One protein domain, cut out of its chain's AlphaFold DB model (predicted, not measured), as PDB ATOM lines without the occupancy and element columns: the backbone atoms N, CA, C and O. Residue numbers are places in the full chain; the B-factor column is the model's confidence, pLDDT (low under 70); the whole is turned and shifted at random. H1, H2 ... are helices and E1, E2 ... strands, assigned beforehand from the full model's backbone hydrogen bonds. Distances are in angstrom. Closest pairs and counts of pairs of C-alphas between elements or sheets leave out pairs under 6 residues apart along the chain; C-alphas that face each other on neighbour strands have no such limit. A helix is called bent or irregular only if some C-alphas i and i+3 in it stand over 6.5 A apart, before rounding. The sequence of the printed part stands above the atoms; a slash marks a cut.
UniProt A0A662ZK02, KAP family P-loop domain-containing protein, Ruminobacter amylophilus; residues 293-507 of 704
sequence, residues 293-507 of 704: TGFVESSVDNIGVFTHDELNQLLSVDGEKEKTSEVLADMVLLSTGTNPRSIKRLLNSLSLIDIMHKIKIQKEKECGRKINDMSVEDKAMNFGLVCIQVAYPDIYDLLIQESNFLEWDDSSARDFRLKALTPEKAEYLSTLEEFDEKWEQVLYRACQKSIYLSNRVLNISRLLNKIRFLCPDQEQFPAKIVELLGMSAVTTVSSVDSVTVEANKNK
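What this domain is: This is residues 293 to 507 of the 704 residues of the protein "KAP family P-loop domain-containing protein" of Ruminobacter amylophilus (UniProt A0A662ZK02). Three helices packed as a triangle, H3, H5 and H11, form the core; long H4 and H12 cross H5, and H13 folds back on H12. The hairpin E1 E2 and H2 sit at one end of the core, while H7, H8, H9 and H10 make a looser head at the other, where H9 packs on H11. The printed part has 215 residues, mostly helix, with thirteen named helices and two named strands in the order H1, H2, E1, E2, then H3 to H13. It is compact, with a radius of gyration of the C-alphas of 17.3 A and spans of 54 by 38 by 32 A.

How they stand to each other: Start at H1, residues 293 to 303: it touches H3, residues 324 to 334, with Thr 293 and Ala 329 the closest C-alphas at 5.1 A. H2, residues 308 to 312, touches H3 too, at Leu 311 and Thr 324, 4.9 A. E1, residues 314 to 317, and E2, residues 320 to 323, are an antiparallel hairpin; N 315 and O 322, 2.8 A apart, are within hydrogen-bond range. H4, residues 340 to 366, touches the hub H5, residues 376 to 391, with 346 to 350 alone, at a steep tilt of 52 degrees; Leu 346 and Val 390 are closest, 6.4 A. H3, H5 and H11, residues 457 to 469, form a bundle, helices side by side; H5 and H11 have a shallow tilt of 19 degrees, opposite ways, closest at Met 381 and Ile 467, 5.2 A. H6, residues 393 to 401, touches H5 at Gln 389 and Tyr 396, 5.2 A. H9, residues 438 to 447, touches H7, residues 410 to 415, at Ala 413 and Val 442, 5.9 A; H8, residues 423 to 429, is close to H9 but not clearly touching. H10, residues 451 to 454, only just touches H9, with 3 pairs within 8 A, only at the corner. H12, residues 477 to 491, and H13, residues 498 to 505, are a helical hairpin, closest at Gly 486 and Val 501, 5.9 A. O i to N i+4 pairs are all within range except in H6 (4 of 5), H12 (8 of 11) and H13 (3 of 4); H10 is too short for one.

Where its parts are: Find C-alpha 293 at (-0.737, -17.049, -34.273), where H1 begins. H4 runs 39.1 A to C-alpha 366 at (7.582, 18.322, -44.051). H5 measures 22.3 A, H11 18.3 A and H12 22.7 A; H12 is only just irregular, C-alphas 488 and 491 being 6.7 A apart. H13 ends at C-alpha 505, (17.646, 11.192, -25.467).

The domain as a whole: The farthest C-alphas, of Glu 366 and Glu 424, are 57.4 A apart. Residues 363 to 368, of which 363 to 366 belong to H4, stand free. The printed part has no cut and no long link. Its mean pLDDT is 86.2, but residues 370, 372 and 489 to 507 are under 70.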
ATOM      1  N   THR A 293      -1.598 -17.490 -33.170       93.44
ATOM      2  CA  THR A 293      -0.737 -17.049 -34.273       93.44
ATOM      3  C   THR A 293      -1.584 -16.575 -35.440       93.44
ATOM      4  O   THR A 293      -1.439 -15.433 -35.882       93.44
ATOM      5  N   GLY A 294      -2.553 -17.391 -35.870       91.44
ATOM      6  CA  GLY A 294      -3.485 -17.004 -36.933       91.44
ATOM      7  C   GLY A 294      -4.325 -15.774 -36.568       91.44
ATOM      8  O   GLY A 294      -4.567 -14.898 -37.408       91.44
ATOM      9  N   PHE A 295      -4.731 -15.665 -35.300       93.25
ATOM     10  CA  PHE A 295      -5.480 -14.512 -34.804       93.25
ATOM     11  C   PHE A 295      -4.647 -13.225 -34.794       93.25
ATOM     12  O   PHE A 295      -5.128 -12.193 -35.271       93.25
ATOM     13  N   VAL A 296      -3.412 -13.268 -34.283       95.38
ATOM     14  CA  VAL A 296      -2.498 -12.118 -34.232       95.38
ATOM     15  C   VAL A 296      -2.127 -11.684 -35.643       95.38
ATOM     16  O   VAL A 296      -2.300 -10.507 -35.944       95.38
ATOM     17  N   GLU A 297      -1.724 -12.611 -36.519       94.50
ATOM     18  CA  GLU A 297      -1.353 -12.331 -37.914       94.50
ATOM     19  C   GLU A 297      -2.477 -11.603 -38.660       94.50
ATOM     20  O   GLU A 297      -2.276 -10.509 -39.197       94.50
ATOM     21  N   SER A 298      -3.693 -12.161 -38.633       92.38
ATOM     22  CA  SER A 298      -4.844 -11.533 -39.285       92.38
ATOM     23  C   SER A 298      -5.161 -10.167 -38.674       92.38
ATOM     24  O   SER A 298      -5.487  -9.222 -39.391       92.38
ATOM     25  N   SER A 299      -5.052 -10.043 -37.352       93.50
ATOM     26  CA  SER A 299      -5.384  -8.812 -36.642       93.50
ATOM     27  C   SER A 299      -4.400  -7.678 -36.937       93.50
ATOM     28  O   SER A 299      -4.846  -6.559 -37.196       93.50
ATOM     29  N   VAL A 300      -3.087  -7.944 -36.941       94.19
ATOM     30  CA  VAL A 300      -2.056  -6.920 -37.198       94.19
ATOM     31  C   VAL A 300      -2.022  -6.463 -38.659       94.19
ATOM     32  O   VAL A 300      -1.773  -5.280 -38.921       94.19
ATOM     33  N   ASP A 301      -2.341  -7.352 -39.607       93.31
ATOM     34  CA  ASP A 301      -2.516  -6.976 -41.015       93.31
ATOM     35  C   ASP A 301      -3.766  -6.104 -41.208       93.31
ATOM     36  O   ASP A 301      -3.700  -5.056 -41.866       93.31
ATOM     37  N   ASN A 302      -4.883  -6.476 -40.570       91.81
ATOM     38  CA  ASN A 302      -6.147  -5.736 -40.640       91.81
ATOM     39  C   ASN A 302      -6.021  -4.295 -40.126       91.81
ATOM     40  O   ASN A 302      -6.625  -3.394 -40.721       91.81
ATOM     41  N   ILE A 303      -5.228  -4.072 -39.066       93.44
ATOM     42  CA  ILE A 303      -4.954  -2.725 -38.535       93.44
ATOM     43  C   ILE A 303      -3.898  -1.944 -39.334       93.44
ATOM     44  O   ILE A 303      -3.741  -0.739 -39.153       93.44
ATOM     45  N   GLY A 304      -3.171  -2.603 -40.242       91.25
ATOM     46  CA  GLY A 304      -2.208  -1.956 -41.137       91.25
ATOM     47  C   GLY A 304      -0.888  -1.530 -40.493       91.25
ATOM     48  O   GLY A 304      -0.211  -0.651 -41.037       91.25
ATOM     49  N   VAL A 305      -0.519  -2.141 -39.362       91.44
ATOM     50  CA  VAL A 305       0.795  -1.940 -38.723       91.44
ATOM     51  C   VAL A 305       1.866  -2.769 -39.441       91.44
ATOM     52  O   VAL A 305       2.945  -2.259 -39.756       91.44
ATOM     53  N   PHE A 306       1.525  -4.016 -39.780       94.56
ATOM     54  CA  PHE A 306       2.347  -4.911 -40.591       94.56
ATOM     55  C   PHE A 306       1.660  -5.214 -41.927       94.56
ATOM     56  O   PHE A 306       0.429  -5.200 -42.030       94.56
ATOM     57  N   THR A 307       2.453  -5.459 -42.968       92.81
ATOM     58  CA  THR A 307       1.967  -6.010 -44.241       92.81
ATOM     59  C   THR A 307       2.074  -7.534 -44.253       92.81
ATOM     60  O   THR A 307       2.835  -8.120 -43.486       92.81
ATOM     61  N   HIS A 308       1.341  -8.186 -45.157       91.88
ATOM     62  CA  HIS A 308       1.416  -9.638 -45.329       91.88
ATOM     63  C   HIS A 308       2.841 -10.139 -45.641       91.88
ATOM     64  O   HIS A 308       3.244 -11.191 -45.150       91.88
ATOM     65  N   ASP A 309       3.626  -9.370 -46.403       94.31
ATOM     66  CA  ASP A 309       5.015  -9.723 -46.717       94.31
ATOM     67  C   ASP A 309       5.921  -9.578 -45.486       94.31
ATOM     68  O   ASP A 309       6.738 -10.455 -45.212       94.31
ATOM     69  N   GLU A 310       5.734  -8.516 -44.693       96.06
ATOM     70  CA  GLU A 310       6.482  -8.304 -43.443       96.06
ATOM     71  C   GLU A 310       6.199  -9.410 -42.415       96.06
ATOM     72  O   GLU A 310       7.105  -9.833 -41.699       96.06
ATOM     73  N   LEU A 311       4.961  -9.914 -42.362       95.81
ATOM     74  CA  LEU A 311       4.564 -10.995 -41.451       95.81
ATOM     75  C   LEU A 311       5.202 -12.343 -41.803       95.81
ATOM     76  O   LEU A 311       5.455 -13.149 -40.909       95.81
ATOM     77  N   ASN A 312       5.503 -12.568 -43.084       95.56
ATOM     78  CA  ASN A 312       6.162 -13.780 -43.571       95.56
ATOM     79  C   ASN A 312       7.695 -13.672 -43.625       95.56
ATOM     80  O   ASN A 312       8.362 -14.658 -43.950       95.56
ATOM     81  N   GLN A 313       8.266 -12.503 -43.322       96.25
ATOM     82  CA  GLN A 313       9.713 -12.327 -43.237       96.25
ATOM     83  C   GLN A 313      10.290 -13.173 -42.091       96.25
ATOM     84  O   GLN A 313       9.682 -13.297 -41.032       96.25
ATOM     85  N   LEU A 314      11.470 -13.759 -42.314       94.69
ATOM     86  CA  LEU A 314      12.204 -14.486 -41.280       94.69
ATOM     87  C   LEU A 314      13.083 -13.519 -40.488       94.69
ATOM     88  O   LEU A 314      13.946 -12.857 -41.071       94.69
ATOM     89  N   LEU A 315      12.890 -13.486 -39.174       93.38
ATOM     90  CA  LEU A 315      13.705 -12.731 -38.230       93.38
ATOM     91  C   LEU A 315      14.655 -13.689 -37.512       93.38
ATOM     92  O   LEU A 315      14.295 -14.831 -37.237       93.38
ATOM     93  N   SER A 316      15.879 -13.234 -37.235       91.00
ATOM     94  CA  SER A 316      16.809 -13.999 -36.405       91.00
ATOM     95  C   SER A 316      16.544 -13.658 -34.943       91.00
ATOM     96  O   SER A 316      16.736 -12.508 -34.553       91.00
ATOM     97  N   VAL A 317      16.108 -14.628 -34.146       89.00
ATOM     98  CA  VAL A 317      15.868 -14.476 -32.707       89.00
ATOM     99  C   VAL A 317      16.630 -15.590 -32.010       89.00
ATOM    100  O   VAL A 317      16.431 -16.755 -32.318       89.00
ATOM    101  N   ASP A 318      17.564 -15.218 -31.136       86.56
ATOM    102  CA  ASP A 318      18.392 -16.159 -30.370       86.56
ATOM    103  C   ASP A 318      19.094 -17.234 -31.233       86.56
ATOM    104  O   ASP A 318      19.143 -18.419 -30.926       86.56
ATOM    105  N   GLY A 319      19.604 -16.822 -32.400       84.06
ATOM    106  CA  GLY A 319      20.271 -17.723 -33.348       84.06
ATOM    107  C   GLY A 319      19.336 -18.590 -34.202       84.06
ATOM    108  O   GLY A 319      19.804 -19.196 -35.171       84.06
ATOM    109  N   GLU A 320      18.032 -18.592 -33.930       90.31
ATOM    110  CA  GLU A 320      17.014 -19.274 -34.729       90.31
ATOM    111  C   GLU A 320      16.334 -18.317 -35.716       90.31
ATOM    112  O   GLU A 320      16.378 -17.095 -35.564       90.31
ATOM    113  N   LYS A 321      15.746 -18.866 -36.788       93.44
ATOM    114  CA  LYS A 321      14.989 -18.094 -37.784       93.44
ATOM    115  C   LYS A 321      13.513 -18.435 -37.687       93.44
ATOM    116  O   LYS A 321      13.111 -19.518 -38.105       93.44
ATOM    117  N   GLU A 322      12.730 -17.474 -37.230       94.88
ATOM    118  CA  GLU A 322      11.283 -17.589 -37.041       94.88
ATOM    119  C   GLU A 322      10.561 -16.587 -37.943       94.88
ATOM    120  O   GLU A 322      11.123 -15.546 -38.307       94.88
ATOM    121  N   LYS A 323       9.313 -16.872 -38.325       96.75
ATOM    122  CA  LYS A 323       8.512 -15.872 -39.045       96.75
ATOM    123  C   LYS A 323       8.156 -14.719 -38.117       96.75
ATOM    124  O   LYS A 323       7.862 -14.932 -36.945       96.75
ATOM    125  N   THR A 324       8.060 -13.505 -38.655       97.44
ATOM    126  CA  THR A 324       7.598 -12.342 -37.887       97.44
ATOM    127  C   THR A 324       6.271 -12.627 -37.174       97.44
ATOM    128  O   THR A 324       6.150 -12.307 -35.998       97.44
ATOM    129  N   SER A 325       5.284 -13.259 -37.827       96.75
ATOM    130  CA  SER A 325       3.997 -13.576 -37.182       96.75
ATOM    131  C   SER A 325       4.124 -14.500 -35.962       96.75
ATOM    132  O   SER A 325       3.424 -14.281 -34.973       96.75
ATOM    133  N   GLU A 326       5.039 -15.471 -35.998       96.88
ATOM    134  CA  GLU A 326       5.341 -16.382 -34.884       96.88
ATOM    135  C   GLU A 326       6.007 -15.618 -33.733       96.88
ATOM    136  O   GLU A 326       5.544 -15.689 -32.595       96.88
ATOM    137  N   VAL A 327       6.989 -14.763 -34.041       97.75
ATOM    138  CA  VAL A 327       7.647 -13.902 -33.045       97.75
ATOM    139  C   VAL A 327       6.641 -12.981 -32.345       97.75
ATOM    140  O   VAL A 327       6.673 -12.832 -31.122       97.75
ATOM    141  N   LEU A 328       5.724 -12.359 -33.095       98.12
ATOM    142  CA  LEU A 328       4.688 -11.497 -32.517       98.12
ATOM    143  C   LEU A 328       3.710 -12.296 -31.642       98.12
ATOM    144  O   LEU A 328       3.324 -11.824 -30.571       98.12
ATOM    145  N   ALA A 329       3.321 -13.502 -32.067       97.31
ATOM    146  CA  ALA A 329       2.451 -14.382 -31.291       97.31
ATOM    147  C   ALA A 329       3.106 -14.809 -29.965       97.31
ATOM    148  O   ALA A 329       2.467 -14.742 -28.913       97.31
ATOM    149  N   ASP A 330       4.398 -15.132 -29.982       97.12
ATOM    150  CA  ASP A 330       5.173 -15.430 -28.777       97.12
ATOM    151  C   ASP A 330       5.232 -14.240 -27.816       97.12
ATOM    152  O   ASP A 330       5.048 -14.393 -26.607       97.12
ATOM    153  N   MET A 331       5.439 -13.025 -28.333       98.19
ATOM    154  CA  MET A 331       5.407 -11.814 -27.508       98.19
ATOM    155  C   MET A 331       4.035 -11.590 -26.864       98.19
ATOM    156  O   MET A 331       3.951 -11.178 -25.701       98.19
ATOM    157  N   VAL A 332       2.951 -11.890 -27.586       97.88
ATOM    158  CA  VAL A 332       1.585 -11.863 -27.045       97.88
ATOM    159  C   VAL A 332       1.420 -12.899 -25.931       97.88
ATOM    160  O   VAL A 332       0.907 -12.555 -24.861       97.88
ATOM    161  N   LEU A 333       1.910 -14.125 -26.131       96.81
ATOM    162  CA  LEU A 333       1.854 -15.205 -25.143       96.81
ATOM    163  C   LEU A 333       2.619 -14.856 -23.858       96.81
ATOM    164  O   LEU A 333       2.109 -15.064 -22.756       96.81
ATOM    165  N   LEU A 334       3.809 -14.266 -23.994       97.12
ATOM    166  CA  LEU A 334       4.645 -13.810 -22.879       97.12
ATOM    167  C   LEU A 334       4.084 -12.563 -22.170       97.12
ATOM    168  O   LEU A 334       4.553 -12.213 -21.087       97.12
ATOM    169  N   SER A 335       3.090 -11.878 -22.737       96.44
ATOM    170  CA  SER A 335       2.506 -10.658 -22.170       96.44
ATOM    171  C   SER A 335       1.053 -10.859 -21.744       96.44
ATOM    172  O   SER A 335       0.769 -11.191 -20.593       96.44
ATOM    173  N   THR A 336       0.119 -10.654 -22.667       93.75
ATOM    174  CA  THR A 336      -1.326 -10.724 -22.423       93.75
ATOM    175  C   THR A 336      -1.883 -12.150 -22.407       93.75
ATOM    176  O   THR A 336      -3.028 -12.350 -21.994       93.75
ATOM    177  N   GLY A 337      -1.076 -13.137 -22.808       94.25
ATOM    178  CA  GLY A 337      -1.465 -14.539 -22.891       94.25
ATOM    179  C   GLY A 337      -2.435 -14.797 -24.042       94.25
ATOM    180  O   GLY A 337      -2.443 -14.091 -25.046       94.25
ATOM    181  N   THR A 338      -3.287 -15.807 -23.885       94.25
ATOM    182  CA  THR A 338      -4.220 -16.258 -24.927       94.25
ATOM    183  C   THR A 338      -5.633 -15.681 -24.787       94.25
ATOM    184  O   THR A 338      -6.533 -16.085 -25.516       94.25
ATOM    185  N   ASN A 339      -5.867 -14.729 -23.872       93.38
ATOM    186  CA  ASN A 339      -7.185 -14.111 -23.683       93.38
ATOM    187  C   ASN A 339      -7.531 -13.190 -24.876       93.38
ATOM    188  O   ASN A 339      -6.918 -12.124 -25.006       93.38
ATOM    189  N   PRO A 340      -8.541 -13.518 -25.711       93.44
ATOM    190  CA  PRO A 340      -8.813 -12.775 -26.944       93.44
ATOM    191  C   PRO A 340      -9.088 -11.286 -26.728       93.44
ATOM    192  O   PRO A 340      -8.640 -10.449 -27.510       93.44
ATOM    193  N   ARG A 341      -9.794 -10.921 -25.651       93.62
ATOM    194  CA  ARG A 341     -10.066  -9.515 -25.324       93.62
ATOM    195  C   ARG A 341      -8.787  -8.756 -24.987       93.62
ATOM    196  O   ARG A 341      -8.617  -7.627 -25.450       93.62
ATOM    197  N   SER A 342      -7.902  -9.350 -24.190       94.44
ATOM    198  CA  SER A 342      -6.620  -8.733 -23.838       94.44
ATOM    199  C   SER A 342      -5.756  -8.499 -25.079       94.44
ATOM    200  O   SER A 342      -5.215  -7.406 -25.237       94.44
ATOM    201  N   ILE A 343      -5.732  -9.460 -26.008       95.38
ATOM    202  CA  ILE A 343      -5.029  -9.330 -27.294       95.38
ATOM    203  C   ILE A 343      -5.635  -8.193 -28.127       95.38
ATOM    204  O   ILE A 343      -4.917  -7.299 -28.567       95.38
ATOM    205  N   LYS A 344      -6.965  -8.148 -28.296       94.44
ATOM    206  CA  LYS A 344      -7.637  -7.052 -29.024       94.44
ATOM    207  C   LYS A 344      -7.293  -5.676 -28.438       94.44
ATOM    208  O   LYS A 344      -7.054  -4.731 -29.188       94.44
ATOM    209  N   ARG A 345      -7.247  -5.551 -27.105       93.62
ATOM    210  CA  ARG A 345      -6.867  -4.304 -26.417       93.62
ATOM    211  C   ARG A 345      -5.423  -3.907 -26.703       93.62
ATOM    212  O   ARG A 345      -5.194  -2.759 -27.069       93.62
ATOM    213  N   LEU A 346      -4.487  -4.850 -26.598       94.88
ATOM    214  CA  LEU A 346      -3.080  -4.642 -26.943       94.88
ATOM    215  C   LEU A 346      -2.924  -4.124 -28.380       94.88
ATOM    216  O   LEU A 346      -2.248  -3.124 -28.614       94.88
ATOM    217  N   LEU A 347      -3.593  -4.766 -29.338       95.25
ATOM    218  CA  LEU A 347      -3.506  -4.400 -30.752       95.25
ATOM    219  C   LEU A 347      -4.157  -3.044 -31.062       95.25
ATOM    220  O   LEU A 347      -3.664  -2.304 -31.912       95.25
ATOM    221  N   ASN A 348      -5.214  -2.671 -30.340       93.44
ATOM    222  CA  ASN A 348      -5.785  -1.326 -30.420       93.44
ATOM    223  C   ASN A 348      -4.812  -0.258 -29.903       93.44
ATOM    224  O   ASN A 348      -4.670   0.791 -30.533       93.44
ATOM    225  N   SER A 349      -4.113  -0.531 -28.796       91.12
ATOM    226  CA  SER A 349      -3.057   0.353 -28.287       91.12
ATOM    227  C   SER A 349      -1.915   0.496 -29.292       91.12
ATOM    228  O   SER A 349      -1.503   1.616 -29.589       91.12
ATOM    229  N   LEU A 350      -1.459  -0.616 -29.877       92.62
ATOM    230  CA  LEU A 350      -0.435  -0.623 -30.923       92.62
ATOM    231  C   LEU A 350      -0.845   0.223 -32.135       92.62
ATOM    232  O   LEU A 350      -0.058   1.044 -32.598       92.62
ATOM    233  N   SER A 351      -2.072   0.040 -32.631       92.94
ATOM    234  CA  SER A 351      -2.594   0.786 -33.779       92.94
ATOM    235  C   SER A 351      -2.563   2.298 -33.539       92.94
ATOM    236  O   SER A 351      -2.093   3.063 -34.382       92.94
ATOM    237  N   LEU A 352      -2.995   2.749 -32.354       89.88
ATOM    238  CA  LEU A 352      -2.945   4.166 -31.999       89.88
ATOM    239  C   LEU A 352      -1.503   4.692 -31.945       89.88
ATOM    240  O   LEU A 352      -1.225   5.750 -32.511       89.88
ATOM    241  N   ILE A 353      -0.588   3.956 -31.306       85.38
ATOM    242  CA  ILE A 353       0.834   4.327 -31.209       85.38
ATOM    243  C   ILE A 353       1.461   4.449 -32.606       85.38
ATOM    244  O   ILE A 353       2.154   5.427 -32.889       85.38
ATOM    245  N   ASP A 354       1.176   3.505 -33.503       87.62
ATOM    246  CA  ASP A 354       1.661   3.527 -34.885       87.62
ATOM    247  C   ASP A 354       1.123   4.737 -35.671       87.62
ATOM    248  O   ASP A 354       1.885   5.432 -36.349       87.62
ATOM    249  N   ILE A 355      -0.163   5.075 -35.523       87.94
ATOM    250  CA  ILE A 355      -0.750   6.279 -36.138       87.94
ATOM    251  C   ILE A 355      -0.060   7.548 -35.624       87.94
ATOM    252  O   ILE A 355       0.314   8.420 -36.415       87.94
ATOM    253  N   MET A 356       0.142   7.663 -34.307       84.56
ATOM    254  CA  MET A 356       0.832   8.811 -33.706       84.56
ATOM    255  C   MET A 356       2.262   8.942 -34.236       84.56
ATOM    256  O   MET A 356       2.721  10.048 -34.540       84.56
ATOM    257  N   HIS A 357       2.950   7.814 -34.402       82.25
ATOM    258  CA  HIS A 357       4.285   7.771 -34.971       82.25
ATOM    259  C   HIS A 357       4.306   8.214 -36.442       82.25
ATOM    260  O   HIS A 357       5.090   9.093 -36.805       82.25
ATOM    261  N   LYS A 358       3.397   7.697 -37.276       85.12
ATOM    262  CA  LYS A 358       3.254   8.099 -38.687       85.12
ATOM    263  C   LYS A 358       3.013   9.607 -38.831       85.12
ATOM    264  O   LYS A 358       3.656  10.250 -39.661       85.12
ATOM    265  N   ILE A 359       2.169  10.196 -37.976       85.06
ATOM    266  CA  ILE A 359       1.933  11.653 -37.941       85.06
ATOM    267  C   ILE A 359       3.220  12.416 -37.604       85.06
ATOM    268  O   ILE A 359       3.509  13.449 -38.212       85.06
ATOM    269  N   LYS A 360       4.006  11.933 -36.636       81.31
ATOM    270  CA  LYS A 360       5.277  12.561 -36.253       81.31
ATOM    271  C   LYS A 360       6.291  12.521 -37.397       81.31
ATOM    272  O   LYS A 360       6.863  13.561 -37.718       81.31
ATOM    273  N   ILE A 361       6.452  11.367 -38.050       81.19
ATOM    274  CA  ILE A 361       7.325  11.224 -39.223       81.19
ATOM    275  C   ILE A 361       6.909  12.204 -40.318       81.19
ATOM    276  O   ILE A 361       7.763  12.882 -40.887       81.19
ATOM    277  N   GLN A 362       5.610  12.293 -40.612       83.75
ATOM    278  CA  GLN A 362       5.111  13.186 -41.652       83.75
ATOM    279  C   GLN A 362       5.490  14.645 -41.366       83.75
ATOM    280  O   GLN A 362       6.054  15.304 -42.238       83.75
ATOM    281  N   LYS A 363       5.277  15.123 -40.133       82.25
ATOM    282  CA  LYS A 363       5.660  16.486 -39.724       82.25
ATOM    283  C   LYS A 363       7.157  16.743 -39.877       82.25
ATOM    284  O   LYS A 363       7.570  17.821 -40.295       82.25
ATOM    285  N   GLU A 364       7.991  15.771 -39.531       81.12
ATOM    286  CA  GLU A 364       9.439  15.926 -39.648       81.12
ATOM    287  C   GLU A 364       9.925  15.876 -41.108       81.12
ATOM    288  O   GLU A 364      10.817  16.651 -41.470       81.12
ATOM    289  N   LYS A 365       9.299  15.048 -41.962       80.81
ATOM    290  CA  LYS A 365       9.526  15.030 -43.420       80.81
ATOM    291  C   LYS A 365       9.133  16.374 -44.053       80.81
ATOM    292  O   LYS A 365       9.898  16.914 -44.849       80.81
ATOM    293  N   GLU A 366       8.004  16.965 -43.648       83.31
ATOM    294  CA  GLU A 366       7.582  18.322 -44.051       83.31
ATOM    295  C   GLU A 366       8.586  19.405 -43.609       83.31
ATOM    296  O   GLU A 366       8.823  20.367 -44.336       83.31
ATOM    297  N   CYS A 367       9.255  19.218 -42.464       78.75
ATOM    298  CA  CYS A 367      10.332  20.095 -41.986       78.75
ATOM    299  C   CYS A 367      11.693  19.854 -42.676       78.75
ATOM    300  O   CYS A 367      12.710  20.401 -42.241       78.75
ATOM    301  N   GLY A 368      11.749  19.021 -43.723       73.19
ATOM    302  CA  GLY A 368      12.961  18.739 -44.493       73.19
ATOM    303  C   GLY A 368      13.963  17.799 -43.811       73.19
ATOM    304  O   GLY A 368      15.091  17.667 -44.293       73.19
ATOM    305  N   ARG A 369      13.593  17.135 -42.705       73.94
ATOM    306  CA  ARG A 369      14.446  16.120 -42.067       73.94
ATOM    307  C   ARG A 369      14.317  14.786 -42.799       73.94
ATOM    308  O   ARG A 369      13.220  14.356 -43.144       73.94
ATOM    309  N   LYS A 370      15.446  14.106 -43.011       64.69
ATOM    310  CA  LYS A 370      15.454  12.725 -43.508       64.69
ATOM    311  C   LYS A 370      15.149  11.782 -42.349       64.69
ATOM    312  O   LYS A 370      15.956  11.678 -41.433       64.69
ATOM    313  N   ILE A 371      14.006  11.109 -42.419       70.38
ATOM    314  CA  ILE A 371      13.644  10.012 -41.522       70.38
ATOM    315  C   ILE A 371      13.433   8.769 -42.371       70.38
ATOM    316  O   ILE A 371      12.681   8.816 -43.350       70.38
ATOM    317  N   ASN A 372      14.106   7.689 -41.987       67.69
ATOM    318  CA  ASN A 372      13.903   6.375 -42.574       67.69
ATOM    319  C   ASN A 372      12.648   5.742 -41.970       67.69
ATOM    320  O   ASN A 372      12.359   5.934 -40.789       67.69
ATOM    321  N   ASP A 373      11.909   4.994 -42.782       74.38
ATOM    322  CA  ASP A 373      10.816   4.180 -42.263       74.38
ATOM    323  C   ASP A 373      11.397   3.021 -41.428       74.38
ATOM    324  O   ASP A 373      12.530   2.590 -41.650       74.38
ATOM    325  N   MET A 374      10.637   2.547 -40.439       83.44
ATOM    326  CA  MET A 374      11.079   1.476 -39.540       83.44
ATOM    327  C   MET A 374      11.314   0.168 -40.296       83.44
ATOM    328  O   MET A 374      10.485  -0.223 -41.122       83.44
ATOM    329  N   SER A 375      12.393  -0.538 -39.948       91.62
ATOM    330  CA  SER A 375      12.594  -1.927 -40.377       91.62
ATOM    331  C   SER A 375      11.571  -2.872 -39.725       91.62
ATOM    332  O   SER A 375      10.882  -2.496 -38.771       91.62
ATOM    333  N   VAL A 376      11.455  -4.105 -40.230       94.50
ATOM    334  CA  VAL A 376      10.547  -5.113 -39.648       94.50
ATOM    335  C   VAL A 376      10.998  -5.487 -38.237       94.50
ATOM    336  O   VAL A 376      10.165  -5.611 -37.341       94.50
ATOM    337  N   GLU A 377      12.309  -5.552 -38.017       94.88
ATOM    338  CA  GLU A 377      12.944  -5.738 -36.716       94.88
ATOM    339  C   GLU A 377      12.549  -4.616 -35.746       94.88
ATOM    340  O   GLU A 377      12.087  -4.891 -34.641       94.88
ATOM    341  N   ASP A 378      12.636  -3.349 -36.171       92.25
ATOM    342  CA  ASP A 378      12.258  -2.208 -35.325       92.25
ATOM    343  C   ASP A 378      10.755  -2.227 -34.994       92.25
ATOM    344  O   ASP A 378      10.355  -1.897 -33.873       92.25
ATOM    345  N   LYS A 379       9.900  -2.630 -35.948       93.69
ATOM    346  CA  LYS A 379       8.455  -2.786 -35.711       93.69
ATOM    347  C   LYS A 379       8.173  -3.901 -34.705       93.69
ATOM    348  O   LYS A 379       7.346  -3.704 -33.817       93.69
ATOM    349  N   ALA A 380       8.859  -5.039 -34.814       96.38
ATOM    350  CA  ALA A 380       8.729  -6.158 -33.881       96.38
ATOM    351  C   ALA A 380       9.251  -5.798 -32.478       96.38
ATOM    352  O   ALA A 380       8.589  -6.078 -31.480       96.38
ATOM    353  N   MET A 381      10.378  -5.083 -32.379       95.25
ATOM    354  CA  MET A 381      10.875  -4.553 -31.105       95.25
ATOM    355  C   MET A 381       9.869  -3.585 -30.469       95.25
ATOM    356  O   MET A 381       9.575  -3.694 -29.278       95.25
ATOM    357  N   ASN A 382       9.298  -2.661 -31.252       93.44
ATOM    358  CA  ASN A 382       8.263  -1.746 -30.766       93.44
ATOM    359  C   ASN A 382       7.011  -2.505 -30.304       93.44
ATOM    360  O   ASN A 382       6.465  -2.207 -29.246       93.44
ATOM    361  N   PHE A 383       6.585  -3.530 -31.045       96.00
ATOM    362  CA  PHE A 383       5.492  -4.404 -30.628       96.00
ATOM    363  C   PHE A 383       5.761  -5.036 -29.257       96.00
ATOM    364  O   PHE A 383       4.896  -4.985 -28.381       96.00
ATOM    365  N   GLY A 384       6.973  -5.555 -29.031       96.62
ATOM    366  CA  GLY A 384       7.399  -6.077 -27.732       96.62
ATOM    367  C   GLY A 384       7.363  -5.022 -26.621       96.62
ATOM    368  O   GLY A 384       6.876  -5.297 -25.524       96.62
ATOM    369  N   LEU A 385       7.789  -3.787 -26.897       95.12
ATOM    370  CA  LEU A 385       7.687  -2.681 -25.937       95.12
ATOM    371  C   LEU A 385       6.235  -2.337 -25.589       95.12
ATOM    372  O   LEU A 385       5.929  -2.122 -24.418       95.12
ATOM    373  N   VAL A 386       5.330  -2.333 -26.572       94.12
ATOM    374  CA  VAL A 386       3.891  -2.132 -26.338       94.12
ATOM    375  C   VAL A 386       3.301  -3.298 -25.536       94.12
ATOM    376  O   VAL A 386       2.482  -3.073 -24.643       94.12
ATOM    377  N   CYS A 387       3.759  -4.534 -25.767       96.62
ATOM    378  CA  CYS A 387       3.402  -5.687 -24.937       96.62
ATOM    379  C   CYS A 387       3.789  -5.466 -23.468       96.62
ATOM    380  O   CYS A 387       2.965  -5.694 -22.580       96.62
ATOM    381  N   ILE A 388       5.003  -4.968 -23.201       95.88
ATOM    382  CA  ILE A 388       5.449  -4.625 -21.840       95.88
ATOM    383  C   ILE A 388       4.619  -3.469 -21.277       95.88
ATOM    384  O   ILE A 388       4.154  -3.557 -20.147       95.88
ATOM    385  N   GLN A 389       4.370  -2.415 -22.054       92.00
ATOM    386  CA  GLN A 389       3.579  -1.262 -21.621       92.00
ATOM    387  C   GLN A 389       2.168  -1.660 -21.167       92.00
ATOM    388  O   GLN A 389       1.679  -1.172 -20.149       92.00
ATOM    389  N   VAL A 390       1.510  -2.549 -21.917       90.88
ATOM    390  CA  VAL A 390       0.130  -2.971 -21.644       90.88
ATOM    391  C   VAL A 390       0.065  -4.024 -20.535       90.88
ATOM    392  O   VAL A 390      -0.800  -3.930 -19.665       90.88
ATOM    393  N   ALA A 391       0.949  -5.028 -20.547       93.88
ATOM    394  CA  ALA A 391       0.890  -6.141 -19.595       93.88
ATOM    395  C   ALA A 391       1.666  -5.887 -18.290       93.88
ATOM    396  O   ALA A 391       1.304  -6.442 -17.247       93.88
ATOM    397  N   TYR A 392       2.720  -5.067 -18.342       95.44
ATOM    398  CA  TYR A 392       3.720  -4.857 -17.288       95.44
ATOM    399  C   TYR A 392       4.099  -3.367 -17.126       95.44
ATOM    400  O   TYR A 392       5.285  -3.027 -17.198       95.44
ATOM    401  N   PRO A 393       3.133  -2.460 -16.878       92.56
ATOM    402  CA  PRO A 393       3.383  -1.015 -16.837       92.56
ATOM    403  C   PRO A 393       4.475  -0.615 -15.832       92.56
ATOM    404  O   PRO A 393       5.326   0.205 -16.155       92.56
ATOM    405  N   ASP A 394       4.536  -1.268 -14.666       92.56
ATOM    406  CA  ASP A 394       5.581  -1.017 -13.660       92.56
ATOM    407  C   ASP A 394       7.000  -1.287 -14.187       92.56
ATOM    408  O   ASP A 394       7.950  -0.635 -13.763       92.56
ATOM    409  N   ILE A 395       7.164  -2.268 -15.082       95.62
ATOM    410  CA  ILE A 395       8.451  -2.585 -15.713       95.62
ATOM    411  C   ILE A 395       8.724  -1.614 -16.858       95.62
ATOM    412  O   ILE A 395       9.851  -1.146 -17.008       95.62
ATOM    413  N   TYR A 396       7.692  -1.260 -17.626       94.19
ATOM    414  CA  TYR A 396       7.792  -0.253 -18.676       94.19
ATOM    415  C   TYR A 396       8.253   1.109 -18.133       94.19
ATOM    416  O   TYR A 396       9.127   1.741 -18.722       94.19
ATOM    417  N   ASP A 397       7.757   1.525 -16.967       89.00
ATOM    418  CA  ASP A 397       8.190   2.759 -16.303       89.00
ATOM    419  C   ASP A 397       9.687   2.727 -15.935       89.00
ATOM    420  O   ASP A 397      10.384   3.736 -16.063       89.00
ATOM    421  N   LEU A 398      10.219   1.564 -15.534       90.88
ATOM    422  CA  LEU A 398      11.659   1.399 -15.288       90.88
ATOM    423  C   LEU A 398      12.473   1.508 -16.582       90.88
ATOM    424  O   LEU A 398      13.528   2.138 -16.576       90.88
ATOM    425  N   LEU A 399      11.966   0.971 -17.699       90.69
ATOM    426  CA  LEU A 399      12.577   1.141 -19.025       90.69
ATOM    427  C   LEU A 399      12.546   2.608 -19.482       90.69
ATOM    428  O   LEU A 399      13.488   3.093 -20.110       90.69
ATOM    429  N   ILE A 400      11.493   3.358 -19.150       85.81
ATOM    430  CA  ILE A 400      11.479   4.804 -19.393       85.81
ATOM    431  C   ILE A 400      12.552   5.492 -18.549       85.81
ATOM    432  O   ILE A 400      13.214   6.390 -19.062       85.81
ATOM    433  N   GLN A 401      12.742   5.098 -17.285       84.00
ATOM    434  CA  GLN A 401      13.741   5.703 -16.402       84.00
ATOM    435  C   GLN A 401      15.177   5.413 -16.869       84.00
ATOM    436  O   GLN A 401      15.971   6.353 -16.997       84.00
ATOM    437  N   GLU A 402      15.493   4.150 -17.153       86.56
ATOM    438  CA  GLU A 402      16.778   3.688 -17.688       86.56
ATOM    439  C   GLU A 402      16.552   2.686 -18.827       86.56
ATOM    440  O   GLU A 402      16.323   1.500 -18.610       86.56
ATOM    441  N   SER A 403      16.637   3.187 -20.060       89.12
ATOM    442  CA  SER A 403      16.227   2.466 -21.271       89.12
ATOM    443  C   SER A 403      17.123   1.305 -21.673       89.12
ATOM    444  O   SER A 403      16.626   0.315 -22.204       89.12
ATOM    445  N   ASN A 404      18.432   1.410 -21.433       91.12
ATOM    446  CA  ASN A 404      19.349   0.311 -21.700       91.12
ATOM    447  C   ASN A 404      19.325  -0.672 -20.527       91.12
ATOM    448  O   ASN A 404      20.167  -0.601 -19.632       91.12
ATOM    449  N   PHE A 405      18.343  -1.572 -20.524       94.00
ATOM    450  CA  PHE A 405      18.190  -2.517 -19.424       94.00
ATOM    451  C   PHE A 405      19.372  -3.473 -19.278       94.00
ATOM    452  O   PHE A 405      19.630  -3.900 -18.166       94.00
ATOM    453  N   LEU A 406      20.150  -3.734 -20.333       93.75
ATOM    454  CA  LEU A 406      21.340  -4.594 -20.262       93.75
ATOM    455  C   LEU A 406      22.423  -4.054 -19.309       93.75
ATOM    456  O   LEU A 406      23.259  -4.811 -18.826       93.75
ATOM    457  N   GLU A 407      22.405  -2.750 -19.018       92.25
ATOM    458  CA  GLU A 407      23.323  -2.107 -18.071       92.25
ATOM    459  C   GLU A 407      22.772  -2.028 -16.642       92.25
ATOM    460  O   GLU A 407      23.454  -1.503 -15.760       92.25
ATOM    461  N   TRP A 408      21.561  -2.536 -16.379       93.75
ATOM    462  CA  TRP A 408      20.997  -2.479 -15.035       93.75
ATOM    463  C   TRP A 408      21.846  -3.270 -14.039       93.75
ATOM    464  O   TRP A 408      22.115  -4.461 -14.199       93.75
ATOM    465  N   ASP A 409      22.214  -2.598 -12.955       90.50
ATOM    466  CA  ASP A 409      23.027  -3.156 -11.884       90.50
ATOM    467  C   ASP A 409      22.509  -2.739 -10.491       90.50
ATOM    468  O   ASP A 409      21.399  -2.223 -10.322       90.50
ATOM    469  N   ASP A 410      23.309  -2.957  -9.445       86.50
ATOM    470  CA  ASP A 410      22.963  -2.533  -8.085       86.50
ATOM    471  C   ASP A 410      22.852  -1.009  -7.911       86.50
ATOM    472  O   ASP A 410      22.229  -0.537  -6.953       86.50
ATOM    473  N   SER A 411      23.451  -0.211  -8.796       84.81
ATOM    474  CA  SER A 411      23.207   1.229  -8.850       84.81
ATOM    475  C   SER A 411      21.803   1.505  -9.370       84.81
ATOM    476  O   SER A 411      21.033   2.150  -8.657       84.81
ATOM    477  N   SER A 412      21.439   0.942 -10.525       86.06
ATOM    478  CA  SER A 412      20.086   1.059 -11.090       86.06
ATOM    479  C   SER A 412      19.029   0.602 -10.088       86.06
ATOM    480  O   SER A 412      18.060   1.302  -9.803       86.06
ATOM    481  N   ALA A 413      19.255  -0.537  -9.429       86.38
ATOM    482  CA  ALA A 413      18.322  -1.067  -8.446       86.38
ATOM    483  C   ALA A 413      18.136  -0.155  -7.219       86.38
ATOM    484  O   ALA A 413      17.048  -0.127  -6.636       86.38
ATOM    485  N   ARG A 414      19.166   0.605  -6.817       85.62
ATOM    486  CA  ARG A 414      19.045   1.635  -5.770       85.62
ATOM    487  C   ARG A 414      18.252   2.841  -6.263       85.62
ATOM    488  O   ARG A 414      17.381   3.311  -5.528       85.62
ATOM    489  N   ASP A 415      18.486   3.279  -7.496       81.06
ATOM    490  CA  ASP A 415      17.752   4.388  -8.117       81.06
ATOM    491  C   ASP A 415      16.259   4.048  -8.293       81.06
ATOM    492  O   ASP A 415      15.389   4.884  -8.039       81.06
ATOM    493  N   PHE A 416      15.946   2.784  -8.586       85.62
ATOM    494  CA  PHE A 416      14.589   2.222  -8.631       85.62
ATOM    495  C   PHE A 416      13.983   1.907  -7.251       85.62
ATOM    496  O   PHE A 416      12.821   1.492  -7.157       85.62
ATOM    497  N   ARG A 417      14.756   2.086  -6.168       86.38
ATOM    498  CA  ARG A 417      14.381   1.791  -4.770       86.38
ATOM    499  C   ARG A 417      13.966   0.332  -4.539       86.38
ATOM    500  O   ARG A 417      13.004   0.050  -3.820       86.38
ATOM    501  N   LEU A 418      14.684  -0.605  -5.147       88.00
ATOM    502  CA  LEU A 418      14.427  -2.040  -5.040       88.00
ATOM    503  C   LEU A 418      15.150  -2.651  -3.841       88.00
ATOM    504  O   LEU A 418      16.326  -2.374  -3.592       88.00
ATOM    505  N   LYS A 419      14.473  -3.565  -3.138       89.00
ATOM    506  CA  LYS A 419      15.076  -4.336  -2.041       89.00
ATOM    507  C   LYS A 419      16.293  -5.109  -2.545       89.00
ATOM    508  O   LYS A 419      16.225  -5.702  -3.618       89.00
ATOM    509  N   ALA A 420      17.386  -5.080  -1.787       88.31
ATOM    510  CA  ALA A 420      18.589  -5.846  -2.100       88.31
ATOM    511  C   ALA A 420      18.323  -7.355  -2.003       88.31
ATOM    512  O   ALA A 420      17.514  -7.792  -1.182       88.31
ATOM    513  N   LEU A 421      19.009  -8.134  -2.838       89.12
ATOM    514  CA  LEU A 421      19.028  -9.589  -2.723       89.12
ATOM    515  C   LEU A 421      19.954 -10.002  -1.577       89.12
ATOM    516  O   LEU A 421      20.958  -9.341  -1.308       89.12
ATOM    517  N   THR A 422      19.625 -11.105  -0.908       90.62
ATOM    518  CA  THR A 422      20.595 -11.776  -0.041       90.62
ATOM    519  C   THR A 422      21.664 -12.448  -0.911       90.62
ATOM    520  O   THR A 422      21.332 -12.895  -2.012       90.62
ATOM    521  N   PRO A 423      22.923 -12.565  -0.444       89.56
ATOM    522  CA  PRO A 423      23.985 -13.225  -1.208       89.56
ATOM    523  C   PRO A 423      23.599 -14.638  -1.662       89.56
ATOM    524  O   PRO A 423      23.754 -14.968  -2.831       89.56
ATOM    525  N   GLU A 424      22.973 -15.415  -0.773       90.62
ATOM    526  CA  GLU A 424      22.467 -16.764  -1.067       90.62
ATOM    527  C   GLU A 424      21.440 -16.775  -2.208       90.62
ATOM    528  O   GLU A 424      21.447 -17.657  -3.064       90.62
ATOM    529  N   LYS A 425      20.539 -15.783  -2.242       89.81
ATOM    530  CA  LYS A 425      19.512 -15.706  -3.283       89.81
ATOM    531  C   LYS A 425      20.101 -15.260  -4.617       89.81
ATOM    532  O   LYS A 425      19.658 -15.760  -5.643       89.81
ATOM    533  N   ALA A 426      21.065 -14.341  -4.605       88.88
ATOM    534  CA  ALA A 426      21.768 -13.907  -5.810       88.88
ATOM    535  C   ALA A 426      22.571 -15.062  -6.433       88.88
ATOM    536  O   ALA A 426      22.471 -15.292  -7.634       88.88
ATOM    537  N   GLU A 427      23.279 -15.839  -5.608       90.62
ATOM    538  CA  GLU A 427      23.991 -17.043  -6.048       90.62
ATOM    539  C   GLU A 427      23.020 -18.073  -6.639       90.62
ATOM    540  O   GLU A 427      23.228 -18.539  -7.755       90.62
ATOM    541  N   TYR A 428      21.896 -18.348  -5.966       90.75
ATOM    542  CA  TYR A 428      20.856 -19.228  -6.506       90.75
ATOM    543  C   TYR A 428      20.317 -18.747  -7.862       90.75
ATOM    544  O   TYR A 428      20.200 -19.547  -8.786       90.75
ATOM    545  N   LEU A 429      19.990 -17.457  -7.999       90.06
ATOM    546  CA  LEU A 429      19.468 -16.911  -9.256       90.06
ATOM    547  C   LEU A 429      20.480 -17.049 -10.394       90.06
ATOM    548  O   LEU A 429      20.079 -17.436 -11.479       90.06
ATOM    549  N   SER A 430      21.774 -16.858 -10.121       89.69
ATOM    550  CA  SER A 430      22.826 -17.018 -11.135       89.69
ATOM    551  C   SER A 430      23.004 -18.448 -11.663       89.69
ATOM    552  O   SER A 430      23.716 -18.654 -12.637       89.69
ATOM    553  N   THR A 431      22.374 -19.443 -11.026       89.75
ATOM    554  CA  THR A 431      22.338 -20.824 -11.540       89.75
ATOM    555  C   THR A 431      21.202 -21.074 -12.531       89.75
ATOM    556  O   THR A 431      21.166 -22.136 -13.151       89.75
ATOM    557  N   LEU A 432      20.260 -20.135 -12.653       89.38
ATOM    558  CA  LEU A 432      19.136 -20.206 -13.578       89.38
ATOM    559  C   LEU A 432      19.497 -19.449 -14.852       89.38
ATOM    560  O   LEU A 432      19.938 -18.308 -14.772       89.38
ATOM    561  N   GLU A 433      19.261 -20.070 -16.005       86.62
ATOM    562  CA  GLU A 433      19.563 -19.498 -17.322       86.62
ATOM    563  C   GLU A 433      18.851 -18.161 -17.563       86.62
ATOM    564  O   GLU A 433      19.404 -17.285 -18.202       86.62
ATOM    565  N   GLU A 434      17.649 -17.958 -17.012       85.44
ATOM    566  CA  GLU A 434      16.904 -16.703 -17.187       85.44
ATOM    567  C   GLU A 434      17.258 -15.584 -16.186       85.44
ATOM    568  O   GLU A 434      16.569 -14.554 -16.169       85.44
ATOM    569  N   PHE A 435      18.226 -15.816 -15.285       91.81
ATOM    570  CA  PHE A 435      18.667 -14.853 -14.262       91.81
ATOM    571  C   PHE A 435      20.186 -14.865 -14.015       91.81
ATOM    572  O   PHE A 435      20.648 -14.499 -12.918       91.81
ATOM    573  N   ASP A 436      20.964 -15.297 -15.004       88.75
ATOM    574  CA  ASP A 436      22.422 -15.374 -14.926       88.75
ATOM    575  C   ASP A 436      23.091 -14.010 -15.178       88.75
ATOM    576  O   ASP A 436      24.200 -13.757 -14.689       88.75
ATOM    577  N   GLU A 437      22.383 -13.071 -15.813       92.19
ATOM    578  CA  GLU A 437      22.843 -11.705 -16.024       92.19
ATOM    579  C   GLU A 437      22.430 -10.742 -14.889       92.19
ATOM    580  O   GLU A 437      21.397 -10.861 -14.221       92.19
ATOM    581  N   LYS A 438      23.244  -9.698 -14.663       92.94
ATOM    582  CA  LYS A 438      22.998  -8.709 -13.592       92.94
ATOM    583  C   LYS A 438      21.659  -7.992 -13.747       92.94
ATOM    584  O   LYS A 438      20.958  -7.791 -12.753       92.94
ATOM    585  N   TRP A 439      21.303  -7.608 -14.970       95.50
ATOM    586  CA  TRP A 439      20.069  -6.874 -15.219       95.50
ATOM    587  C   TRP A 439      18.826  -7.723 -14.958       95.50
ATOM    588  O   TRP A 439      17.827  -7.205 -14.460       95.50
ATOM    589  N   GLU A 440      18.899  -9.031 -15.201       95.88
ATOM    590  CA  GLU A 440      17.818  -9.973 -14.911       95.88
ATOM    591  C   GLU A 440      17.615 -10.122 -13.404       95.88
ATOM    592  O   GLU A 440      16.482 -10.197 -12.927       95.88
ATOM    593  N   GLN A 441      18.687 -10.062 -12.611       94.81
ATOM    594  CA  GLN A 441      18.572 -10.011 -11.151       94.81
ATOM    595  C   GLN A 441      17.937  -8.696 -10.668       94.81
ATOM    596  O   GLN A 441      17.142  -8.700  -9.719       94.81
ATOM    597  N   VAL A 442      18.227  -7.566 -11.322       95.62
ATOM    598  CA  VAL A 442      17.531  -6.290 -11.062       95.62
ATOM    599  C   VAL A 442      16.052  -6.392 -11.438       95.62
ATOM    600  O   VAL A 442      15.188  -6.004 -10.645       95.62
ATOM    601  N   LEU A 443      15.740  -6.988 -12.590       96.56
ATOM    602  CA  LEU A 443      14.376  -7.265 -13.029       96.56
ATOM    603  C   LEU A 443      13.638  -8.175 -12.038       96.56
ATOM    604  O   LEU A 443      12.496  -7.890 -11.670       96.56
ATOM    605  N   TYR A 444      14.289  -9.233 -11.551       96.31
ATOM    606  CA  TYR A 444      13.726 -10.138 -10.555       96.31
ATOM    607  C   TYR A 444      13.315  -9.373  -9.298       96.31
ATOM    608  O   TYR A 444      12.189  -9.538  -8.818       96.31
ATOM    609  N   ARG A 445      14.190  -8.485  -8.800       95.00
ATOM    610  CA  ARG A 445      13.901  -7.599  -7.659       95.00
ATOM    611  C   ARG A 445      12.727  -6.667  -7.948       95.00
ATOM    612  O   ARG A 445      11.893  -6.469  -7.065       95.00
ATOM    613  N   ALA A 446      12.645  -6.110  -9.157       94.94
ATOM    614  CA  ALA A 446      11.529  -5.261  -9.575       94.94
ATOM    615  C   ALA A 446      10.201  -6.030  -9.558       94.94
ATOM    616  O   ALA A 446       9.202  -5.528  -9.038       94.94
ATOM    617  N   CYS A 447      10.212  -7.281 -10.018       95.94
ATOM    618  CA  CYS A 447       9.031  -8.135 -10.052       95.94
ATOM    619  C   CYS A 447       8.550  -8.570  -8.658       95.94
ATOM    620  O   CYS A 447       7.381  -8.910  -8.501       95.94
ATOM    621  N   GLN A 448       9.384  -8.487  -7.613       93.56
ATOM    622  CA  GLN A 448       8.955  -8.783  -6.235       93.56
ATOM    623  C   GLN A 448       8.041  -7.706  -5.621       93.56
ATOM    624  O   GLN A 448       7.567  -7.874  -4.497       93.56
ATOM    625  N   LYS A 449       7.788  -6.586  -6.316       87.38
ATOM    626  CA  LYS A 449       6.884  -5.529  -5.830       87.38
ATOM    627  C   LYS A 449       5.429  -5.989  -5.710       87.38
ATOM    628  O   LYS A 449       4.707  -5.459  -4.868       87.38
ATOM    629  N   SER A 450       4.995  -6.947  -6.530       91.56
ATOM    630  CA  SER A 450       3.619  -7.442  -6.521       91.56
ATOM    631  C   SER A 450       3.547  -8.931  -6.848       91.56
ATOM    632  O   SER A 450       4.380  -9.471  -7.574       91.56
ATOM    633  N   ILE A 451       2.495  -9.590  -6.353       92.69
ATOM    634  CA  ILE A 451       2.215 -11.001  -6.664       92.69
ATOM    635  C   ILE A 451       2.074 -11.184  -8.184       92.69
ATOM    636  O   ILE A 451       2.629 -12.122  -8.754       92.69
ATOM    637  N   TYR A 452       1.404 -10.239  -8.853       92.94
ATOM    638  CA  TYR A 452       1.179 -10.254 -10.298       92.94
ATOM    639  C   TYR A 452       2.481 -10.327 -11.110       92.94
ATOM    640  O   TYR A 452       2.572 -11.155 -12.019       92.94
ATOM    641  N   LEU A 453       3.473  -9.488 -10.783       95.56
ATOM    642  CA  LEU A 453       4.764  -9.469 -11.477       95.56
ATOM    643  C   LEU A 453       5.627 -10.666 -11.079       95.56
ATOM    644  O   LEU A 453       6.248 -11.281 -11.940       95.56
ATOM    645  N   SER A 454       5.629 -11.046  -9.797       95.00
ATOM    646  CA  SER A 454       6.428 -12.176  -9.311       95.00
ATOM    647  C   SER A 454       6.061 -13.494 -10.001       95.00
ATOM    648  O   SER A 454       6.951 -14.256 -10.367       95.00
ATOM    649  N   ASN A 455       4.773 -13.712 -10.291       95.56
ATOM    650  CA  ASN A 455       4.290 -14.891 -11.012       95.56
ATOM    651  C   ASN A 455       4.628 -14.873 -12.514       95.56
ATOM    652  O   ASN A 455       4.470 -15.890 -13.182       95.56
ATOM    653  N   ARG A 456       5.057 -13.728 -13.062       96.44
ATOM    654  CA  ARG A 456       5.337 -13.532 -14.495       96.44
ATOM    655  C   ARG A 456       6.782 -13.132 -14.780       96.44
ATOM    656  O   ARG A 456       7.104 -12.826 -15.920       96.44
ATOM    657  N   VAL A 457       7.659 -13.163 -13.780       96.12
ATOM    658  CA  VAL A 457       9.054 -12.714 -13.907       96.12
ATOM    659  C   VAL A 457       9.802 -13.423 -15.045       96.12
ATOM    660  O   VAL A 457      10.504 -12.766 -15.805       96.12
ATOM    661  N   LEU A 458       9.576 -14.731 -15.227       95.75
ATOM    662  CA  LEU A 458      10.144 -15.500 -16.340       95.75
ATOM    663  C   LEU A 458       9.629 -15.010 -17.696       95.75
ATOM    664  O   LEU A 458      10.409 -14.827 -18.623       95.75
ATOM    665  N   ASN A 459       8.326 -14.745 -17.806       96.94
ATOM    666  CA  ASN A 459       7.736 -14.244 -19.044       96.94
ATOM    667  C   ASN A 459       8.274 -12.853 -19.397       96.94
ATOM    668  O   ASN A 459       8.556 -12.582 -20.560       96.94
ATOM    669  N   ILE A 460       8.445 -11.989 -18.392       97.50
ATOM    670  CA  ILE A 460       8.990 -10.640 -18.570       97.50
ATOM    671  C   ILE A 460      10.458 -10.710 -19.013       97.50
ATOM    672  O   ILE A 460      10.823 -10.021 -19.963       97.50
ATOM    673  N   SER A 461      11.276 -11.558 -18.374       96.94
ATOM    674  CA  SER A 461      12.680 -11.771 -18.765       96.94
ATOM    675  C   SER A 461      12.781 -12.261 -20.214       96.94
ATOM    676  O   SER A 461      13.424 -11.625 -21.049       96.94
ATOM    677  N   ARG A 462      12.029 -13.313 -20.570       96.62
ATOM    678  CA  ARG A 462      11.988 -13.861 -21.937       96.62
ATOM    679  C   ARG A 462      11.509 -12.846 -22.973       96.62
ATOM    680  O   ARG A 462      12.046 -12.803 -24.075       96.62
ATOM    681  N   LEU A 463      10.530 -12.007 -22.632       97.50
ATOM    682  CA  LEU A 463      10.044 -10.952 -23.524       97.50
ATOM    683  C   LEU A 463      11.120  -9.885 -23.776       97.50
ATOM    684  O   LEU A 463      11.319  -9.482 -24.921       97.50
ATOM    685  N   LEU A 464      11.842  -9.460 -22.735       97.12
ATOM    686  CA  LEU A 464      12.961  -8.520 -22.861       97.12
ATOM    687  C   LEU A 464      14.118  -9.114 -23.672       97.12
ATOM    688  O   LEU A 464      14.646  -8.436 -24.553       97.12
ATOM    689  N   ASN A 465      14.454 -10.386 -23.453       95.69
ATOM    690  CA  ASN A 465      15.453 -11.089 -24.255       95.69
ATOM    691  C   ASN A 465      15.013 -11.244 -25.723       95.69
ATOM    692  O   ASN A 465      15.804 -10.960 -26.619       95.69
ATOM    693  N   LYS A 466      13.738 -11.544 -26.019       95.69
ATOM    694  CA  LYS A 466      13.236 -11.521 -27.411       95.69
ATOM    695  C   LYS A 466      13.401 -10.137 -28.056       95.69
ATOM    696  O   LYS A 466      13.831 -10.051 -29.203       95.69
ATOM    697  N   ILE A 467      13.138  -9.045 -27.329       96.25
ATOM    698  CA  ILE A 467      13.379  -7.675 -27.830       96.25
ATOM    699  C   ILE A 467      14.876  -7.425 -28.077       96.25
ATOM    700  O   ILE A 467      15.231  -6.834 -29.096       96.25
ATOM    701  N   ARG A 468      15.752  -7.878 -27.171       94.94
ATOM    702  CA  ARG A 468      17.216  -7.801 -27.321       94.94
ATOM    703  C   ARG A 468      17.679  -8.510 -28.590       94.94
ATOM    704  O   ARG A 468      18.412  -7.917 -29.377       94.94
ATOM    705  N   PHE A 469      17.251  -9.753 -28.798       94.81
ATOM    706  CA  PHE A 469      17.724 -10.584 -29.905       94.81
ATOM    707  C   PHE A 469      17.179 -10.171 -31.271       94.81
ATOM    708  O   PHE A 469      17.837 -10.419 -32.276       94.81
ATOM    709  N   LEU A 470      16.044  -9.471 -31.318       95.12
ATOM    710  CA  LEU A 470      15.553  -8.855 -32.552       95.12
ATOM    711  C   LEU A 470      16.464  -7.749 -33.089       95.12
ATOM    712  O   LEU A 470      16.339  -7.370 -34.251       95.12
ATOM    713  N   CYS A 471      17.364  -7.215 -32.262       93.31
ATOM    714  CA  CYS A 471      18.348  -6.242 -32.697       93.31
ATOM    715  C   CYS A 471      19.529  -6.958 -33.384       93.31
ATOM    716  O   CYS A 471      20.310  -7.619 -32.693       93.31
ATOM    717  N   PRO A 472      19.722  -6.814 -34.713       84.94
ATOM    718  CA  PRO A 472      20.756  -7.566 -35.431       84.94
ATOM    719  C   PRO A 472      22.180  -7.186 -35.012       84.94
ATOM    720  O   PRO A 472      23.094  -8.000 -35.096       84.94
ATOM    721  N   ASP A 473      22.358  -5.935 -34.579       88.31
ATOM    722  CA  ASP A 473      23.623  -5.379 -34.115       88.31
ATOM    723  C   ASP A 473      23.474  -4.914 -32.663       88.31
ATOM    724  O   ASP A 473      22.861  -3.882 -32.376       88.31
ATOM    725  N   GLN A 474      24.051  -5.688 -31.744       86.75
ATOM    726  CA  GLN A 474      23.974  -5.422 -30.310       86.75
ATOM    727  C   GLN A 474      24.691  -4.121 -29.911       86.75
ATOM    728  O   GLN A 474      24.327  -3.528 -28.898       86.75
ATOM    729  N   GLU A 475      25.636  -3.609 -30.709       87.88
ATOM    730  CA  GLU A 475      26.257  -2.301 -30.445       87.88
ATOM    731  C   GLU A 475      25.260  -1.147 -30.646       87.88
ATOM    732  O   GLU A 475      25.358  -0.103 -29.996       87.88
ATOM    733  N   GLN A 476      24.259  -1.337 -31.510       88.25
ATOM    734  CA  GLN A 476      23.217  -0.344 -31.787       88.25
ATOM    735  C   GLN A 476      22.024  -0.442 -30.837       88.25
ATOM    736  O   GLN A 476      21.195   0.475 -30.800       88.25
ATOM    737  N   PHE A 477      21.929  -1.521 -30.057       90.69
ATOM    738  CA  PHE A 477      20.802  -1.770 -29.165       90.69
ATOM    739  C   PHE A 477      20.491  -0.585 -28.228       90.69
ATOM    740  O   PHE A 477      19.332  -0.150 -28.210       90.69
ATOM    741  N   PRO A 478      21.470   0.037 -27.531       88.69
ATOM    742  CA  PRO A 478      21.187   1.147 -26.617       88.69
ATOM    743  C   PRO A 478      20.598   2.383 -27.309       88.69
ATOM    744  O   PRO A 478      19.790   3.100 -26.722       88.69
ATOM    745  N   ALA A 479      20.994   2.654 -28.556       86.06
ATOM    746  CA  ALA A 479      20.455   3.772 -29.326       86.06
ATOM    747  C   ALA A 479      19.032   3.465 -29.815       86.06
ATOM    748  O   ALA A 479      18.129   4.289 -29.645       86.06
ATOM    749  N   LYS A 480      18.824   2.256 -30.352       89.06
ATOM    750  CA  LYS A 480      17.526   1.804 -30.861       89.06
ATOM    751  C   LYS A 480      16.463   1.737 -29.772       89.06
ATOM    752  O   LYS A 480      15.361   2.244 -29.965       89.06
ATOM    753  N   ILE A 481      16.775   1.168 -28.607       89.75
ATOM    754  CA  ILE A 481      15.789   1.023 -27.529       89.75
ATOM    755  C   ILE A 481      15.304   2.389 -27.018       89.75
ATOM    756  O   ILE A 481      14.111   2.569 -26.783       89.75
ATOM    757  N   VAL A 482      16.196   3.386 -26.933       86.25
ATOM    758  CA  VAL A 482      15.847   4.770 -26.564       86.25
ATOM    759  C   VAL A 482      14.948   5.417 -27.616       86.25
ATOM    760  O   VAL A 482      13.986   6.107 -27.270       86.25
ATOM    761  N   GLU A 483      15.251   5.212 -28.898       84.38
ATOM    762  CA  GLU A 483      14.427   5.714 -29.996       84.38
ATOM    763  C   GLU A 483      13.005   5.135 -29.937       84.38
ATOM    764  O   GLU A 483      12.038   5.901 -29.906       84.38
ATOM    765  N   LEU A 484      12.887   3.808 -29.825       87.44
ATOM    766  CA  LEU A 484      11.611   3.090 -29.804       87.44
ATOM    767  C   LEU A 484      10.786   3.364 -28.537       87.44
ATOM    768  O   LEU A 484       9.567   3.546 -28.613       87.44
ATOM    769  N   LEU A 485      11.420   3.469 -27.365       84.94
ATOM    770  CA  LEU A 485      10.740   3.901 -26.135       84.94
ATOM    771  C   LEU A 485      10.211   5.329 -26.270       84.94
ATOM    772  O   LEU A 485       9.095   5.627 -25.850       84.94
ATOM    773  N   GLY A 486      10.960   6.205 -26.947       75.75
ATOM    774  CA  GLY A 486      10.495   7.554 -27.249       75.75
ATOM    775  C   GLY A 486       9.305   7.629 -28.206       75.75
ATOM    776  O   GLY A 486       8.679   8.687 -28.315       75.75
ATOM    777  N   MET A 487       8.989   6.534 -28.898       72.56
ATOM    778  CA  MET A 487       7.823   6.405 -29.769       72.56
ATOM    779  C   MET A 487       6.627   5.774 -29.052       72.56
ATOM    780  O   MET A 487       5.503   6.227 -29.248       72.56
ATOM    781  N   SER A 488       6.855   4.769 -28.204       70.38
ATOM    782  CA  SER A 488       5.791   4.081 -27.456       70.38
ATOM    783  C   SER A 488       5.275   4.895 -26.256       70.38
ATOM    784  O   SER A 488       4.076   4.880 -25.974       70.38
ATOM    785  N   ALA A 489       6.125   5.720 -25.632       61.91
ATOM    786  CA  ALA A 489       5.780   6.518 -24.447       61.91
ATOM    787  C   ALA A 489       4.744   7.636 -24.695       61.91
ATOM    788  O   ALA A 489       4.280   8.280 -23.759       61.91
ATOM    789  N   VAL A 490       4.340   7.887 -25.945       54.09
ATOM    790  CA  VAL A 490       3.406   8.975 -26.297       54.09
ATOM    791  C   VAL A 490       1.979   8.719 -25.761       54.09
ATOM    792  O   VAL A 490       1.145   9.620 -25.747       54.09
ATOM    793  N   THR A 491       1.698   7.507 -25.271       51.91
ATOM    794  CA  THR A 491       0.374   7.084 -24.779       51.91
ATOM    795  C   THR A 491       0.303   6.806 -23.272       51.91
ATOM    796  O   THR A 491      -0.769   6.464 -22.773       51.91
ATOM    797  N   THR A 492       1.396   6.954 -22.514       48.84
ATOM    798  CA  THR A 492       1.374   6.700 -21.063       48.84
ATOM    799  C   THR A 492       0.641   7.810 -20.306       48.84
ATOM    800  O   THR A 492       0.989   8.982 -20.418       48.84
ATOM    801  N   VAL A 493      -0.348   7.429 -19.488       37.97
ATOM    802  CA  VAL A 493      -1.130   8.329 -18.607       37.97
ATOM    803  C   VAL A 493      -0.399   8.609 -17.276       37.97
ATOM    804  O   VAL A 493      -0.905   9.322 -16.411       37.97
ATOM    805  N   SER A 494       0.811   8.077 -17.092       35.66
ATOM    806  CA  SER A 494       1.629   8.324 -15.907       35.66
ATOM    807  C   SER A 494       2.001   9.808 -15.830       35.66
ATOM    808  O   SER A 494       2.603  10.360 -16.748       35.66
ATOM    809  N   SER A 495       1.676  10.462 -14.713       34.16
ATOM    810  CA  SER A 495       1.976  11.872 -14.405       34.16
ATOM    811  C   SER A 495       3.477  12.170 -14.223       34.16
ATOM    812  O   SER A 495       3.845  13.108 -13.520       34.16
ATOM    813  N   VAL A 496       4.344  11.341 -14.804       35.44
ATOM    814  CA  VAL A 496       5.799  11.443 -14.765       35.44
ATOM    815  C   VAL A 496       6.273  11.678 -16.196       35.44
ATOM    816  O   VAL A 496       6.689  10.777 -16.910       35.44
ATOM    817  N   ASP A 497       6.131  12.939 -16.592       36.53
ATOM    818  CA  ASP A 497       6.962  13.659 -17.546       36.53
ATOM    819  C   ASP A 497       7.363  12.946 -18.853       36.53
ATOM    820  O   ASP A 497       8.366  12.232 -18.938       36.53
ATOM    821  N   SER A 498       6.730  13.385 -19.945       33.28
ATOM    822  CA  SER A 498       7.313  13.412 -21.298       33.28
ATOM    823  C   SER A 498       8.709  14.074 -21.347       33.28
ATOM    824  O   SER A 498       9.483  13.826 -22.272       33.28
ATOM    825  N   VAL A 499       9.076  14.840 -20.309       36.53
ATOM    826  CA  VAL A 499      10.419  15.399 -20.078       36.53
ATOM    827  C   VAL A 499      11.468  14.307 -19.812       36.53
ATOM    828  O   VAL A 499      12.627  14.492 -20.169       36.53
ATOM    829  N   THR A 500      11.106  13.151 -19.241       39.12
ATOM    830  CA  THR A 500      12.066  12.081 -18.894       39.12
ATOM    831  C   THR A 500      12.618  11.372 -20.131       39.12
ATOM    832  O   THR A 500      13.807  11.065 -20.195       39.12
ATOM    833  N   VAL A 501      11.781  11.189 -21.154       38.41
ATOM    834  CA  VAL A 501      12.150  10.586 -22.444       38.41
ATOM    835  C   VAL A 501      13.025  11.538 -23.272       38.41
ATOM    836  O   VAL A 501      14.046  11.123 -23.823       38.41
ATOM    837  N   GLU A 502      12.694  12.834 -23.316       33.53
ATOM    838  CA  GLU A 502      13.554  13.854 -23.941       33.53
ATOM    839  C   GLU A 502      14.865  14.066 -23.165       33.53
ATOM    840  O   GLU A 502      15.922  14.278 -23.766       33.53
ATOM    841  N   ALA A 503      14.835  13.941 -21.836       34.62
ATOM    842  CA  ALA A 503      16.033  13.942 -21.007       34.62
ATOM    843  C   ALA A 503      16.900  12.701 -21.265       34.62
ATOM    844  O   ALA A 503      18.117  12.838 -21.330       34.62
ATOM    845  N   ASN A 504      16.310  11.520 -21.472       34.94
ATOM    846  CA  ASN A 504      17.046  10.286 -21.761       34.94
ATOM    847  C   ASN A 504      17.639  10.247 -23.177       34.94
ATOM    848  O   ASN A 504      18.771   9.790 -23.328       34.94
ATOM    849  N   LYS A 505      16.994  10.873 -24.177       34.62
ATOM    850  CA  LYS A 505      17.646  11.192 -25.467       34.62
ATOM    851  C   LYS A 505      18.937  12.003 -25.298       34.62
ATOM    852  O   LYS A 505      19.856  11.869 -26.099       34.62
ATOM    853  N   ASN A 506      19.022  12.815 -24.242       30.56
ATOM    854  CA  ASN A 506      20.203  13.607 -23.897       30.56
ATOM    855  C   ASN A 506      21.149  12.930 -22.882       30.56
ATOM    856  O   ASN A 506      22.229  13.470 -22.642       30.56
ATOM    857  N   LYS A 507      20.792  11.778 -22.287       33.66
ATOM    858  CA  LYS A 507      21.642  11.060 -21.311       33.66
ATOM    859  C   LYS A 507      22.602  10.042 -21.938       33.66
ATOM    860  O   LYS A 507      23.595   9.723 -21.296       33.66
TER     861      LYS A 507